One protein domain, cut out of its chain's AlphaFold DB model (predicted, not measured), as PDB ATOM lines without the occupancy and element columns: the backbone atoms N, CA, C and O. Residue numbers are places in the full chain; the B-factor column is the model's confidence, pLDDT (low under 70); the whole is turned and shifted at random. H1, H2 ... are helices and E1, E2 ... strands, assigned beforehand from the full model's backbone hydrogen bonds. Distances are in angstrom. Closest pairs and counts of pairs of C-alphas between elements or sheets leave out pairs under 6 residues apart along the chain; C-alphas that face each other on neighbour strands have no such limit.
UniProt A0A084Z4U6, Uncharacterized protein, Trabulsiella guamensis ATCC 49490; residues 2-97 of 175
ATOM      1  N   SER A   2      25.843   1.209  44.849       85.25
ATOM      2  CA  SER A   2      24.405   0.897  44.955       85.25
ATOM      3  C   SER A   2      24.140  -0.608  44.797       85.25
ATOM      4  O   SER A   2      24.952  -1.325  44.213       85.25
ATOM      5  N   ALA A   3      23.004  -1.094  45.313       89.88
ATOM      6  CA  ALA A   3      22.626  -2.507  45.198       89.88
ATOM      7  C   ALA A   3      22.519  -2.965  43.730       89.88
ATOM      8  O   ALA A   3      23.013  -4.039  43.398       89.88
ATOM      9  N   ILE A   4      21.975  -2.108  42.857       92.38
ATOM     10  CA  ILE A   4      21.859  -2.351  41.408       92.38
ATOM     11  C   ILE A   4      23.239  -2.558  40.773       92.38
ATOM     12  O   ILE A   4      23.429  -3.504  40.015       92.38
ATOM     13  N   ILE A   5      24.221  -1.711  41.107       93.62
ATOM     14  CA  ILE A   5      25.583  -1.846  40.575       93.62
ATOM     15  C   ILE A   5      26.203  -3.181  41.004       93.62
ATOM     16  O   ILE A   5      26.777  -3.875  40.172       93.62
ATOM     17  N   ASN A   6      26.067  -3.562  42.277       93.50
ATOM     18  CA  ASN A   6      26.641  -4.815  42.775       93.50
ATOM     19  C   ASN A   6      26.005  -6.048  42.109       93.50
ATOM     20  O   ASN A   6      26.718  -6.981  41.744       93.50
ATOM     21  N   GLU A   7      24.680  -6.052  41.935       94.06
ATOM     22  CA  GLU A   7      23.967  -7.125  41.233       94.06
ATOM     23  C   GLU A   7      24.414  -7.215  39.771       94.06
ATOM     24  O   GLU A   7      24.752  -8.295  39.284       94.06
ATOM     25  N   PHE A   8      24.494  -6.072  39.084       96.62
ATOM     26  CA  PHE A   8      24.937  -6.018  37.697       96.62
ATOM     27  C   PHE A   8      26.378  -6.511  37.533       96.62
ATOM     28  O   PHE A   8      26.639  -7.360  36.682       96.62
ATOM     29  N   ILE A   9      27.304  -6.052  38.382       96.62
ATOM     30  CA  ILE A   9      28.697  -6.522  38.400       96.62
ATOM     31  C   ILE A   9      28.757  -8.034  38.625       96.62
ATOM     32  O   ILE A   9      29.467  -8.726  37.901       96.62
ATOM     33  N   SER A  10      27.952  -8.572  39.546       95.94
ATOM     34  CA  SER A  10      27.899 -10.016  39.783       95.94
ATOM     35  C   SER A  10      27.481 -10.799  38.531       95.94
ATOM     36  O   SER A  10      28.055 -11.856  38.252       95.94
ATOM     37  N   ILE A  11      26.540 -10.274  37.736       95.88
ATOM     38  CA  ILE A  11      26.156 -10.868  36.446       95.88
ATOM     39  C   ILE A  11      27.329 -10.833  35.458       95.88
ATOM     40  O   ILE A  11      27.579 -11.831  34.776       95.88
ATOM     41  N   LEU A  12      28.045  -9.706  35.370       97.56
ATOM     42  CA  LEU A  12      29.194  -9.559  34.472       97.56
ATOM     43  C   LEU A  12      30.333 -10.513  34.849       97.56
ATOM     44  O   LEU A  12      30.830 -11.231  33.980       97.56
ATOM     45  N   ASP A  13      30.686 -10.576  36.135       97.56
ATOM     46  CA  ASP A  13      31.716 -11.471  36.669       97.56
ATOM     47  C   ASP A  13      31.366 -12.940  36.395       97.56
ATOM     48  O   ASP A  13      32.200 -13.699  35.896       97.56
ATOM     49  N   HIS A  14      30.111 -13.336  36.652       96.00
ATOM     50  CA  HIS A  14      29.631 -14.699  36.405       96.00
ATOM     51  C   HIS A  14      29.680 -15.087  34.921       96.00
ATOM     52  O   HIS A  14      29.940 -16.240  34.583       96.00
ATOM     53  N   LYS A  15      29.444 -14.127  34.021       95.69
ATOM     54  CA  LYS A  15      29.528 -14.325  32.567       95.69
ATOM     55  C   LYS A  15      30.940 -14.120  32.010       95.69
ATOM     56  O   LYS A  15      31.119 -14.224  30.797       95.69
ATOM     57  N   HIS A  16      31.926 -13.827  32.861       96.62
ATOM     58  CA  HIS A  16      33.298 -13.493  32.472       96.62
ATOM     59  C   HIS A  16      33.384 -12.334  31.464       96.62
ATOM     60  O   HIS A  16      34.237 -12.315  30.572       96.62
ATOM     61  N   ILE A  17      32.482 -11.361  31.593       97.62
ATOM     62  CA  ILE A  17      32.438 -10.178  30.739       97.62
ATOM     63  C   ILE A  17      33.411  -9.147  31.299       97.62
ATOM     64  O   ILE A  17      33.408  -8.854  32.489       97.62
ATOM     65  N   LYS A  18      34.251  -8.578  30.433       98.19
ATOM     66  CA  LYS A  18      35.162  -7.499  30.823       98.19
ATOM     67  C   LYS A  18      34.383  -6.200  31.004       98.19
ATOM     68  O   LYS A  18      33.563  -5.859  30.157       98.19
ATOM     69  N   TYR A  19      34.698  -5.455  32.055       98.62
ATOM     70  CA  TYR A  19      34.144  -4.129  32.309       98.62
ATOM     71  C   TYR A  19      35.150  -3.242  33.043       98.62
ATOM     72  O   TYR A  19      36.157  -3.720  33.567       98.62
ATOM     73  N   THR A  20      34.864  -1.947  33.083       98.31
ATOM     74  CA  THR A  20      35.510  -0.986  33.980       98.31
ATOM     75  C   THR A  20      34.451  -0.262  34.802       98.31
ATOM     76  O   THR A  20      33.308  -0.115  34.364       98.31
ATOM     77  N   VAL A  21      34.832   0.180  36.001       97.19
ATOM     78  CA  VAL A  21      33.994   0.992  36.891       97.19
ATOM     79  C   VAL A  21      34.760   2.273  37.192       97.19
ATOM     80  O   VAL A  21      35.908   2.207  37.631       97.19
ATOM     81  N   ALA A  22      34.151   3.421  36.918       95.88
ATOM     82  CA  ALA A  22      34.709   4.725  37.258       95.88
ATOM     83  C   ALA A  22      34.329   5.135  38.692       95.88
ATOM     84  O   ALA A  22      33.384   4.599  39.275       95.88
ATOM     85  N   ASP A  23      35.029   6.124  39.254       92.94
ATOM     86  CA  ASP A  23      34.810   6.597  40.632       92.94
ATOM     87  C   ASP A  23      33.382   7.115  40.874       92.94
ATOM     88  O   ASP A  23      32.848   7.015  41.978       92.94
ATOM     89  N   ASN A  24      32.735   7.633  39.827       90.62
ATOM     90  CA  ASN A  24      31.344   8.086  39.854       90.62
ATOM     91  C   ASN A  24      30.317   6.937  39.750       90.62
ATOM     92  O   ASN A  24      29.117   7.197  39.721       90.62
ATOM     93  N   GLY A  25      30.766   5.681  39.673       90.94
ATOM     94  CA  GLY A  25      29.917   4.498  39.543       90.94
ATOM     95  C   GLY A  25      29.486   4.155  38.114       90.94
ATOM     96  O   GLY A  25      28.803   3.147  37.945       90.94
ATOM     97  N   SER A  26      29.888   4.927  37.096       95.12
ATOM     98  CA  SER A  26      29.637   4.577  35.690       95.12
ATOM     99  C   SER A  26      30.336   3.270  35.325       95.12
ATOM    100  O   SER A  26      31.504   3.062  35.667       95.12
ATOM    101  N   ILE A  27      29.633   2.410  34.587       97.94
ATOM    102  CA  ILE A  27      30.151   1.113  34.145       97.94
ATOM    103  C   ILE A  27      30.307   1.124  32.631       97.94
ATOM    104  O   ILE A  27      29.372   1.465  31.907       97.94
ATOM    105  N   THR A  28      31.479   0.709  32.152       98.62
ATOM    106  CA  THR A  28      31.732   0.514  30.720       98.62
ATOM    107  C   THR A  28      31.964  -0.957  30.416       98.62
ATOM    108  O   THR A  28      32.863  -1.577  30.979       98.62
ATOM    109  N   VAL A  29      31.198  -1.502  29.473       98.75
ATOM    110  CA  VAL A  29      31.399  -2.826  28.875       98.75
ATOM    111  C   VAL A  29      31.849  -2.615  27.424       98.75
ATOM    112  O   VAL A  29      31.042  -2.182  26.611       98.75
ATOM    113  N   PRO A  30      33.113  -2.885  27.044       98.31
ATOM    114  CA  PRO A  30      33.643  -2.501  25.729       98.31
ATOM    115  C   PRO A  30      33.132  -3.361  24.558       98.31
ATOM    116  O   PRO A  30      33.397  -3.043  23.404       98.31
ATOM    117  N   SER A  31      32.430  -4.461  24.834       98.12
ATOM    118  CA  SER A  31      31.927  -5.416  23.841       98.12
ATOM    119  C   SER A  31      30.399  -5.476  23.827       98.12
ATOM    120  O   SER A  31      29.730  -4.818  24.618       98.12
ATOM    121  N   THR A  32      29.836  -6.310  22.950       98.56
ATOM    122  CA  THR A  32      28.415  -6.681  23.009       98.56
ATOM    123  C   THR A  32      28.088  -7.363  24.337       98.56
ATOM    124  O   THR A  32      28.868  -8.185  24.828       98.56
ATOM    125  N   LEU A  33      26.930  -7.025  24.897       98.62
ATOM    126  CA  LEU A  33      26.434  -7.506  26.178       98.62
ATOM    127  C   LEU A  33      25.127  -8.289  25.977       98.62
ATOM    128  O   LEU A  33      24.089  -7.716  25.654       98.62
ATOM    129  N   TYR A  34      25.191  -9.606  26.186       98.25
ATOM    130  CA  TYR A  34      24.043 -10.511  26.077       98.25
ATOM    131  C   TYR A  34      23.462 -10.830  27.459       98.25
ATOM    132  O   TYR A  34      24.021 -11.629  28.222       98.25
ATOM    133  N   LEU A  35      22.322 -10.218  27.771       97.88
ATOM    134  CA  LEU A  35      21.567 -10.412  29.012       97.88
ATOM    135  C   LEU A  35      20.197 -11.057  28.778       97.88
ATOM    136  O   LEU A  35      19.449 -11.254  29.739       97.88
ATOM    137  N   ARG A  36      19.893 -11.436  27.534       97.25
ATOM    138  CA  ARG A  36      18.676 -12.143  27.139       97.25
ATOM    139  C   ARG A  36      18.310 -13.271  28.099       97.25
ATOM    140  O   ARG A  36      19.140 -14.123  28.422       97.25
ATOM    141  N   GLY A  37      17.053 -13.276  28.540       91.81
ATOM    142  CA  GLY A  37      16.487 -14.302  29.421       91.81
ATOM    143  C   GLY A  37      17.127 -14.408  30.811       91.81
ATOM    144  O   GLY A  37      16.837 -15.356  31.540       91.81
ATOM    145  N   THR A  38      18.004 -13.477  31.201       94.44
ATOM    146  CA  THR A  38      18.523 -13.420  32.574       94.44
ATOM    147  C   THR A  38      17.474 -12.857  33.537       94.44
ATOM    148  O   THR A  38      16.507 -12.212  33.133       94.44
ATOM    149  N   GLY A  39      17.678 -13.078  34.838       92.50
ATOM    150  CA  GLY A  39      16.807 -12.558  35.898       92.50
ATOM    151  C   GLY A  39      16.960 -11.061  36.182       92.50
ATOM    152  O   GLY A  39      16.420 -10.605  37.184       92.50
ATOM    153  N   ILE A  40      17.695 -10.318  35.348       95.69
ATOM    154  CA  ILE A  40      17.965  -8.898  35.570       95.69
ATOM    155  C   ILE A  40      16.664  -8.088  35.601       95.69
ATOM    156  O   ILE A  40      15.763  -8.286  34.779       95.69
ATOM    157  N   THR A  41      16.575  -7.180  36.573       95.75
ATOM    158  CA  THR A  41      15.397  -6.326  36.798       95.75
ATOM    159  C   THR A  41      15.686  -4.836  36.622       95.75
ATOM    160  O   THR A  41      14.757  -4.069  36.377       95.75
ATOM    161  N   ALA A  42      16.956  -4.429  36.684       96.38
ATOM    162  CA  ALA A  42      17.404  -3.053  36.490       96.38
ATOM    163  C   ALA A  42      18.826  -3.015  35.909       96.38
ATOM    164  O   ALA A  42      19.626  -3.923  36.146       96.38
ATOM    165  N   LEU A  43      19.143  -1.947  35.179       97.94
ATOM    166  CA  LEU A  43      20.509  -1.603  34.779       97.94
ATOM    167  C   LEU A  43      21.034  -0.468  35.668       97.94
ATOM    168  O   LEU A  43      20.234   0.324  36.167       97.94
ATOM    169  N   PRO A  44      22.357  -0.367  35.871       95.88
ATOM    170  CA  PRO A  44      22.947   0.777  36.550       95.88
ATOM    171  C   PRO A  44      22.824   2.046  35.696       95.88
ATOM    172  O   PRO A  44      22.908   1.987  34.466       95.88
ATOM    173  N   ASP A  45      22.691   3.191  36.360       94.50
ATOM    174  CA  ASP A  45      22.741   4.498  35.702       94.50
ATOM    175  C   ASP A  45      24.093   4.709  35.006       94.50
ATOM    176  O   ASP A  45      25.134   4.239  35.478       94.50
ATOM    177  N   ASN A  46      24.098   5.459  33.899       93.31
ATOM    178  CA  ASN A  46      25.303   5.764  33.115       93.31
ATOM    179  C   ASN A  46      26.063   4.512  32.626       93.31
ATOM    180  O   ASN A  46      27.300   4.484  32.607       93.31
ATOM    181  N   LEU A  47      25.330   3.461  32.245       98.19
ATOM    182  CA  LEU A  47      25.892   2.285  31.590       98.19
ATOM    183  C   LEU A  47      26.298   2.614  30.146       98.19
ATOM    184  O   LEU A  47      25.488   3.095  29.352       98.19
ATOM    185  N   THR A  48      27.539   2.283  29.792       98.75
ATOM    186  CA  THR A  48      28.036   2.319  28.411       98.75
ATOM    187  C   THR A  48      28.351   0.908  27.925       98.75
ATOM    188  O   THR A  48      29.168   0.208  28.524       98.75
ATOM    189  N   VAL A  49      27.742   0.492  26.815       98.88
ATOM    190  CA  VAL A  49      28.017  -0.773  26.122       98.88
ATOM    191  C   VAL A  49      28.612  -0.452  24.755       98.88
ATOM    192  O   VAL A  49      27.955   0.160  23.924       98.88
ATOM    193  N   GLY A  50      29.858  -0.850  24.496       98.62
ATOM    194  CA  GLY A  50      30.554  -0.548  23.241       98.62
ATOM    195  C   GLY A  50      29.989  -1.298  22.031       98.62
ATOM    196  O   GLY A  50      30.089  -0.814  20.908       98.62
ATOM    197  N   GLY A  51      29.381  -2.466  22.255       98.56
ATOM    198  CA  GLY A  51      28.681  -3.239  21.228       98.56
ATOM    199  C   GLY A  51      27.161  -3.114  21.317       98.56
ATOM    200  O   GLY A  51      26.622  -2.094  21.737       98.56
ATOM    201  N   SER A  52      26.460  -4.176  20.919       98.75
ATOM    202  CA  SER A  52      25.002  -4.265  21.093       98.75
ATOM    203  C   SER A  52      24.632  -4.645  22.531       98.75
ATOM    204  O   SER A  52      25.428  -5.274  23.233       98.75
ATOM    205  N   LEU A  53      23.419  -4.307  22.957       98.81
ATOM    206  CA  LEU A  53      22.852  -4.706  24.243       98.81
ATOM    207  C   LEU A  53      21.574  -5.510  24.000       98.81
ATOM    208  O   LEU A  53      20.593  -4.984  23.477       98.81
ATOM    209  N   ASP A  54      21.598  -6.785  24.376       98.81
ATOM    210  CA  ASP A  54      20.455  -7.687  24.250       98.81
ATOM    211  C   ASP A  54      19.812  -7.936  25.620       98.81
ATOM    212  O   ASP A  54      20.397  -8.606  26.476       98.81
ATOM    213  N   LEU A  55      18.613  -7.381  25.813       98.75
ATOM    214  CA  LEU A  55      17.772  -7.515  27.005       98.75
ATOM    215  C   LEU A  55      16.499  -8.324  26.716       98.75
ATOM    216  O   LEU A  55      15.576  -8.301  27.536       98.75
ATOM    217  N   GLU A  56      16.414  -9.026  25.580       98.62
ATOM    218  CA  GLU A  56      15.182  -9.709  25.184       98.62
ATOM    219  C   GLU A  56      14.705 -10.693  26.269       98.62
ATOM    220  O   GLU A  56      15.486 -11.443  26.865       98.62
ATOM    221  N   GLY A  57      13.403 -10.701  26.550       98.19
ATOM    222  CA  GLY A  57      12.799 -11.618  27.522       98.19
ATOM    223  C   GLY A  57      13.297 -11.472  28.967       98.19
ATOM    224  O   GLY A  57      13.138 -12.403  29.757       98.19
ATOM    225  N   THR A  58      13.943 -10.357  29.322       98.25
ATOM    226  CA  THR A  58      14.309 -10.052  30.715       98.25
ATOM    227  C   THR A  58      13.141  -9.421  31.475       98.25
ATOM    228  O   THR A  58      12.122  -9.046  30.898       98.25
ATOM    229  N   ARG A  59      13.281  -9.280  32.799       96.94
ATOM    230  CA  ARG A  59      12.249  -8.692  33.674       96.94
ATOM    231  C   ARG A  59      12.451  -7.193  33.891       96.94
ATOM    232  O   ARG A  59      11.880  -6.628  34.822       96.94
ATOM    233  N   ILE A  60      13.288  -6.566  33.068       97.69
ATOM    234  CA  ILE A  60      13.531  -5.134  33.135       97.69
ATOM    235  C   ILE A  60      12.253  -4.379  32.762       97.69
ATOM    236  O   ILE A  60      11.527  -4.775  31.849       97.69
ATOM    237  N   THR A  61      11.967  -3.313  33.501       97.56
ATOM    238  CA  THR A  61      10.754  -2.499  33.313       97.56
ATOM    239  C   THR A  61      11.060  -1.073  32.887       97.56
ATOM    240  O   THR A  61      10.210  -0.444  32.276       97.56
ATOM    241  N   ASN A  62      12.280  -0.592  33.134       97.31
ATOM    242  CA  ASN A  62      12.746   0.733  32.743       97.31
ATOM    243  C   ASN A  62      14.201   0.645  32.269       97.31
ATOM    244  O   ASN A  62      14.982  -0.148  32.801       97.31
ATOM    245  N   LEU A  63      14.575   1.489  31.311       98.12
ATOM    246  CA  LEU A  63      15.980   1.765  31.008       98.12
ATOM    247  C   LEU A  63      16.453   2.966  31.840       98.12
ATOM    248  O   LEU A  63      15.637   3.843  32.128       98.12
ATOM    249  N   PRO A  64      17.738   3.024  32.224       95.94
ATOM    250  CA  PRO A  64      18.291   4.200  32.875       95.94
ATOM    251  C   PRO A  64      18.413   5.352  31.874       95.94
ATOM    252  O   PRO A  64      18.667   5.130  30.685       95.94
ATOM    253  N   ASP A  65      18.304   6.581  32.374       93.00
ATOM    254  CA  ASP A  65      18.704   7.755  31.605       93.00
ATOM    255  C   ASP A  65      20.214   7.697  31.305       93.00
ATOM    256  O   ASP A  65      21.019   7.167  32.078       93.00
ATOM    257  N   ASN A  66      20.605   8.272  30.169       93.56
ATOM    258  CA  ASN A  66      21.979   8.313  29.660       93.56
ATOM    259  C   ASN A  66      22.573   6.930  29.319       93.56
ATOM    260  O   ASN A  66      23.797   6.770  29.279       93.56
ATOM    261  N   LEU A  67      21.734   5.923  29.042       98.00
ATOM    262  CA  LEU A  67      22.187   4.644  28.492       98.00
ATOM    263  C   LEU A  67      22.845   4.865  27.122       98.00
ATOM    264  O   LEU A  67      22.212   5.373  26.196       98.00
ATOM    265  N   THR A  68      24.097   4.430  26.975       98.38
ATOM    266  CA  THR A  68      24.828   4.500  25.701       98.38
ATOM    267  C   THR A  68      25.143   3.099  25.192       98.38
ATOM    268  O   THR A  68      25.816   2.324  25.868       98.38
ATOM    269  N   VAL A  69      24.688   2.778  23.983       98.75
ATOM    270  CA  VAL A  69      24.928   1.501  23.300       98.75
ATOM    271  C   VAL A  69      25.558   1.794  21.938       98.75
ATOM    272  O   VAL A  69      24.969   2.481  21.114       98.75
ATOM    273  N   GLY A  70      26.760   1.288  21.671       98.44
ATOM    274  CA  GLY A  70      27.447   1.516  20.392       98.44
ATOM    275  C   GLY A  70      26.814   0.760  19.216       98.44
ATOM    276  O   GLY A  70      27.012   1.117  18.056       98.44
ATOM    277  N   GLY A  71      26.043  -0.288  19.509       98.44
ATOM    278  CA  GLY A  71      25.316  -1.100  18.540       98.44
ATOM    279  C   GLY A  71      23.796  -1.021  18.688       98.44
ATOM    280  O   GLY A  71      23.222   0.004  19.059       98.44
ATOM    281  N   SER A  72      23.137  -2.141  18.392       98.69
ATOM    282  CA  SER A  72      21.691  -2.266  18.529       98.69
ATOM    283  C   SER A  72      21.267  -2.549  19.970       98.69
ATOM    284  O   SER A  72      21.954  -3.261  20.704       98.69
ATOM    285  N   LEU A  73      20.104  -2.026  20.344       98.81
ATOM    286  CA  LEU A  73      19.426  -2.275  21.607       98.81
ATOM    287  C   LEU A  73      18.196  -3.160  21.362       98.81
ATOM    288  O   LEU A  73      17.286  -2.774  20.624       98.81
ATOM    289  N   TYR A  74      18.173  -4.346  21.973       98.81
ATOM    290  CA  TYR A  74      17.085  -5.319  21.832       98.81
ATOM    291  C   TYR A  74      16.271  -5.420  23.127       98.81
ATOM    292  O   TYR A  74      16.800  -5.809  24.165       98.81
ATOM    293  N   LEU A  75      14.985  -5.069  23.056       98.62
ATOM    294  CA  LEU A  75      14.063  -4.905  24.191       98.62
ATOM    295  C   LEU A  75      12.787  -5.755  24.074       98.62
ATOM    296  O   LEU A  75      11.863  -5.588  24.871       98.62
ATOM    297  N   ARG A  76      12.682  -6.636  23.075       98.12
ATOM    298  CA  ARG A  76      11.474  -7.451  22.865       98.12
ATOM    299  C   ARG A  76      11.203  -8.374  24.048       98.12
ATOM    300  O   ARG A  76      12.121  -8.979  24.602       98.12
ATOM    301  N   GLY A  77       9.940  -8.507  24.427       98.00
ATOM    302  CA  GLY A  77       9.515  -9.325  25.559       98.00
ATOM    303  C   GLY A  77      10.015  -8.831  26.919       98.00
ATOM    304  O   GLY A  77      10.064  -9.624  27.857       98.00
ATOM    305  N   THR A  78      10.421  -7.563  27.031       98.50
ATOM    306  CA  THR A  78      10.683  -6.915  28.327       98.50
ATOM    307  C   THR A  78       9.394  -6.342  28.921       98.50
ATOM    308  O   THR A  78       8.364  -6.272  28.254       98.50
ATOM    309  N   GLY A  79       9.443  -5.913  30.183       97.94
ATOM    310  CA  GLY A  79       8.353  -5.175  30.828       97.94
ATOM    311  C   GLY A  79       8.399  -3.665  30.581       97.94
ATOM    312  O   GLY A  79       7.741  -2.924  31.311       97.94
ATOM    313  N   ILE A  80       9.215  -3.197  29.630       98.56
ATOM    314  CA  ILE A  80       9.358  -1.773  29.324       98.56
ATOM    315  C   ILE A  80       8.083  -1.267  28.661       98.56
ATOM    316  O   ILE A  80       7.611  -1.840  27.683       98.56
ATOM    317  N   THR A  81       7.553  -0.168  29.197       98.44
ATOM    318  CA  THR A  81       6.347   0.496  28.677       98.44
ATOM    319  C   THR A  81       6.604   1.918  28.191       98.44
ATOM    320  O   THR A  81       5.776   2.484  27.487       98.44
ATOM    321  N   ALA A  82       7.766   2.492  28.508       98.12
ATOM    322  CA  ALA A  82       8.198   3.790  28.014       98.12
ATOM    323  C   ALA A  82       9.725   3.830  27.868       98.12
ATOM    324  O   ALA A  82      10.450   3.211  28.648       98.12
ATOM    325  N   LEU A  83      10.207   4.558  26.863       98.25
ATOM    326  CA  LEU A  83      11.631   4.846  26.675       98.25
ATOM    327  C   LEU A  83      12.067   6.038  27.548       98.25
ATOM    328  O   LEU A  83      11.243   6.929  27.771       98.25
ATOM    329  N   PRO A  84      13.324   6.077  28.031       96.56
ATOM    330  CA  PRO A  84      13.861   7.228  28.753       96.56
ATOM    331  C   PRO A  84      14.004   8.435  27.824       96.56
ATOM    332  O   PRO A  84      14.132   8.277  26.608       96.56
ATOM    333  N   ASP A  85      14.040   9.636  28.401       93.19
ATOM    334  CA  ASP A  85      14.186  10.866  27.618       93.19
ATOM    335  C   ASP A  85      15.588  10.976  27.008       93.19
ATOM    336  O   ASP A  85      15.727  11.650  26.001       93.19
ATOM    337  N   ASN A  86      16.620  10.326  27.561       95.44
ATOM    338  CA  ASN A  86      17.972  10.360  26.996       95.44
ATOM    339  C   ASN A  86      18.600   8.964  26.915       95.44
ATOM    340  O   ASN A  86      18.907   8.349  27.937       95.44
ATOM    341  N   PHE A  87      18.837   8.484  25.696       97.50
ATOM    342  CA  PHE A  87      19.595   7.268  25.408       97.50
ATOM    343  C   PHE A  87      20.158   7.322  23.982       97.50
ATOM    344  O   PHE A  87      19.670   8.071  23.135       97.50
ATOM    345  N   SER A  88      21.170   6.502  23.699       97.62
ATOM    346  CA  SER A  88      21.771   6.408  22.366       97.62
ATOM    347  C   SER A  88      22.027   4.958  21.962       97.62
ATOM    348  O   SER A  88      22.533   4.162  22.754       97.62
ATOM    349  N   CYS A  89      21.672   4.628  20.721       98.19
ATOM    350  CA  CYS A  89      21.953   3.364  20.046       98.19
ATOM    351  C   CYS A  89      21.929   3.564  18.525       98.19
ATOM    352  O   CYS A  89      21.448   4.589  18.049       98.19
ATOM    353  N   THR A  90      22.404   2.583  17.754       97.94
ATOM    354  CA  THR A  90      22.373   2.638  16.275       97.94
ATOM    355  C   THR A  90      21.219   1.852  15.657       97.94
ATOM    356  O   THR A  90      20.875   2.061  14.500       97.94
ATOM    357  N   GLY A  91      20.586   0.972  16.434       98.19
ATOM    358  CA  GLY A  91      19.375   0.245  16.055       98.19
ATOM    359  C   GLY A  91      18.535  -0.049  17.292       98.19
ATOM    360  O   GLY A  91      19.093  -0.307  18.358       98.19
ATOM    361  N   LEU A  92      17.211  -0.030  17.161       98.56
ATOM    362  CA  LEU A  92      16.294  -0.203  18.286       98.56
ATOM    363  C   LEU A  92      15.207  -1.221  17.940       98.56
ATOM    364  O   LEU A  92      14.410  -1.017  17.027       98.56
ATOM    365  N   TYR A  93      15.172  -2.322  18.690       98.38
ATOM    366  CA  TYR A  93      14.222  -3.414  18.500       98.38
ATOM    367  C   TYR A  93      13.354  -3.558  19.742       98.38
ATOM    368  O   TYR A  93      13.842  -3.928  20.806       98.38
ATOM    369  N   LEU A  94      12.060  -3.298  19.604       98.12
ATOM    370  CA  LEU A  94      11.095  -3.359  20.699       98.12
ATOM    371  C   LEU A  94       9.721  -3.800  20.190       98.12
ATOM    372  O   LEU A  94       9.469  -3.817  18.981       98.12
ATOM    373  N   ASP A  95       8.843  -4.159  21.120       97.88
ATOM    374  CA  ASP A  95       7.440  -4.437  20.830       97.88
ATOM    375  C   ASP A  95       6.678  -3.109  20.831       97.88
ATOM    376  O   ASP A  95       6.274  -2.612  21.877       97.88
ATOM    377  N   ALA A  96       6.531  -2.491  19.653       97.75
ATOM    378  CA  ALA A  96       6.037  -1.113  19.527       97.75
ATOM    379  C   ALA A  96       4.651  -0.884  20.153       97.75
ATOM    380  O   ALA A  96       4.358   0.201  20.640       97.75
ATOM    381  N   GLU A  97       3.813  -1.919  20.185       97.38
ATOM    382  CA  GLU A  97       2.489  -1.875  20.812       97.38
ATOM    383  C   GLU A  97       2.523  -1.765  22.346       97.38
ATOM    384  O   GLU A  97       1.529  -1.360  22.944       97.38
TER     385      GLU A  97
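Overview. This is residues 2 to 97 of the 175 residues of an uncharacterized protein of Trabulsiella guamensis ATCC 49490 (UniProt A0A084Z4U6). With little regular structure, the chain winds in stacked turns, a short solenoid, with E1, E2 and E3 side by side in one wall, E4 and E5 in another, both sheets parallel, and H1 capping the end at E1. The 96 printed residues include 27 in named elements, in the order H1 E1 E2 E3 E4 E5, class mixed. It is compact, radius of gyration of the C-alphas 12.2 A, spanning 38 by 24 by 22 A.

Arrangement. E2, residues 47 to 49, is parallel to E1, residues 27 to 29, with N 29 and O 48 2.8 A apart, and to E3, residues 67 to 69, with N 49 and O 68 2.8 A apart. E4, residues 72 to 74, and E5, residues 91 to 93, are parallel, with N 73 and O 91 2.8 A apart; these pairs are within hydrogen-bond range. Residues 53 to 54 pair in parallel with residues 33 to 34 and with 73 to 74 of E4. E3 and E4 meet only through their tight link. H1, residues 3 to 14, with every O i to N i+4 pair within range, only grazes the three-stranded sheet.

Along the chain. H1 spans 16.6 A from C-alpha 3 at (22.626, -2.507, 45.198) to C-alpha 14; E1 to E5 span 6.7, 6.6, 6.7, 6.4 and 6.8 A from first to last C-alpha, and E5 ends with C-alpha 93 at (14.222, -3.414, 18.500).

Size, cuts and confidence. The farthest C-alphas, Asp 23 and Glu 97, are 38.8 A apart. The other links are long. The printed part has no cut, and no printed residue is under 70 in pLDDT.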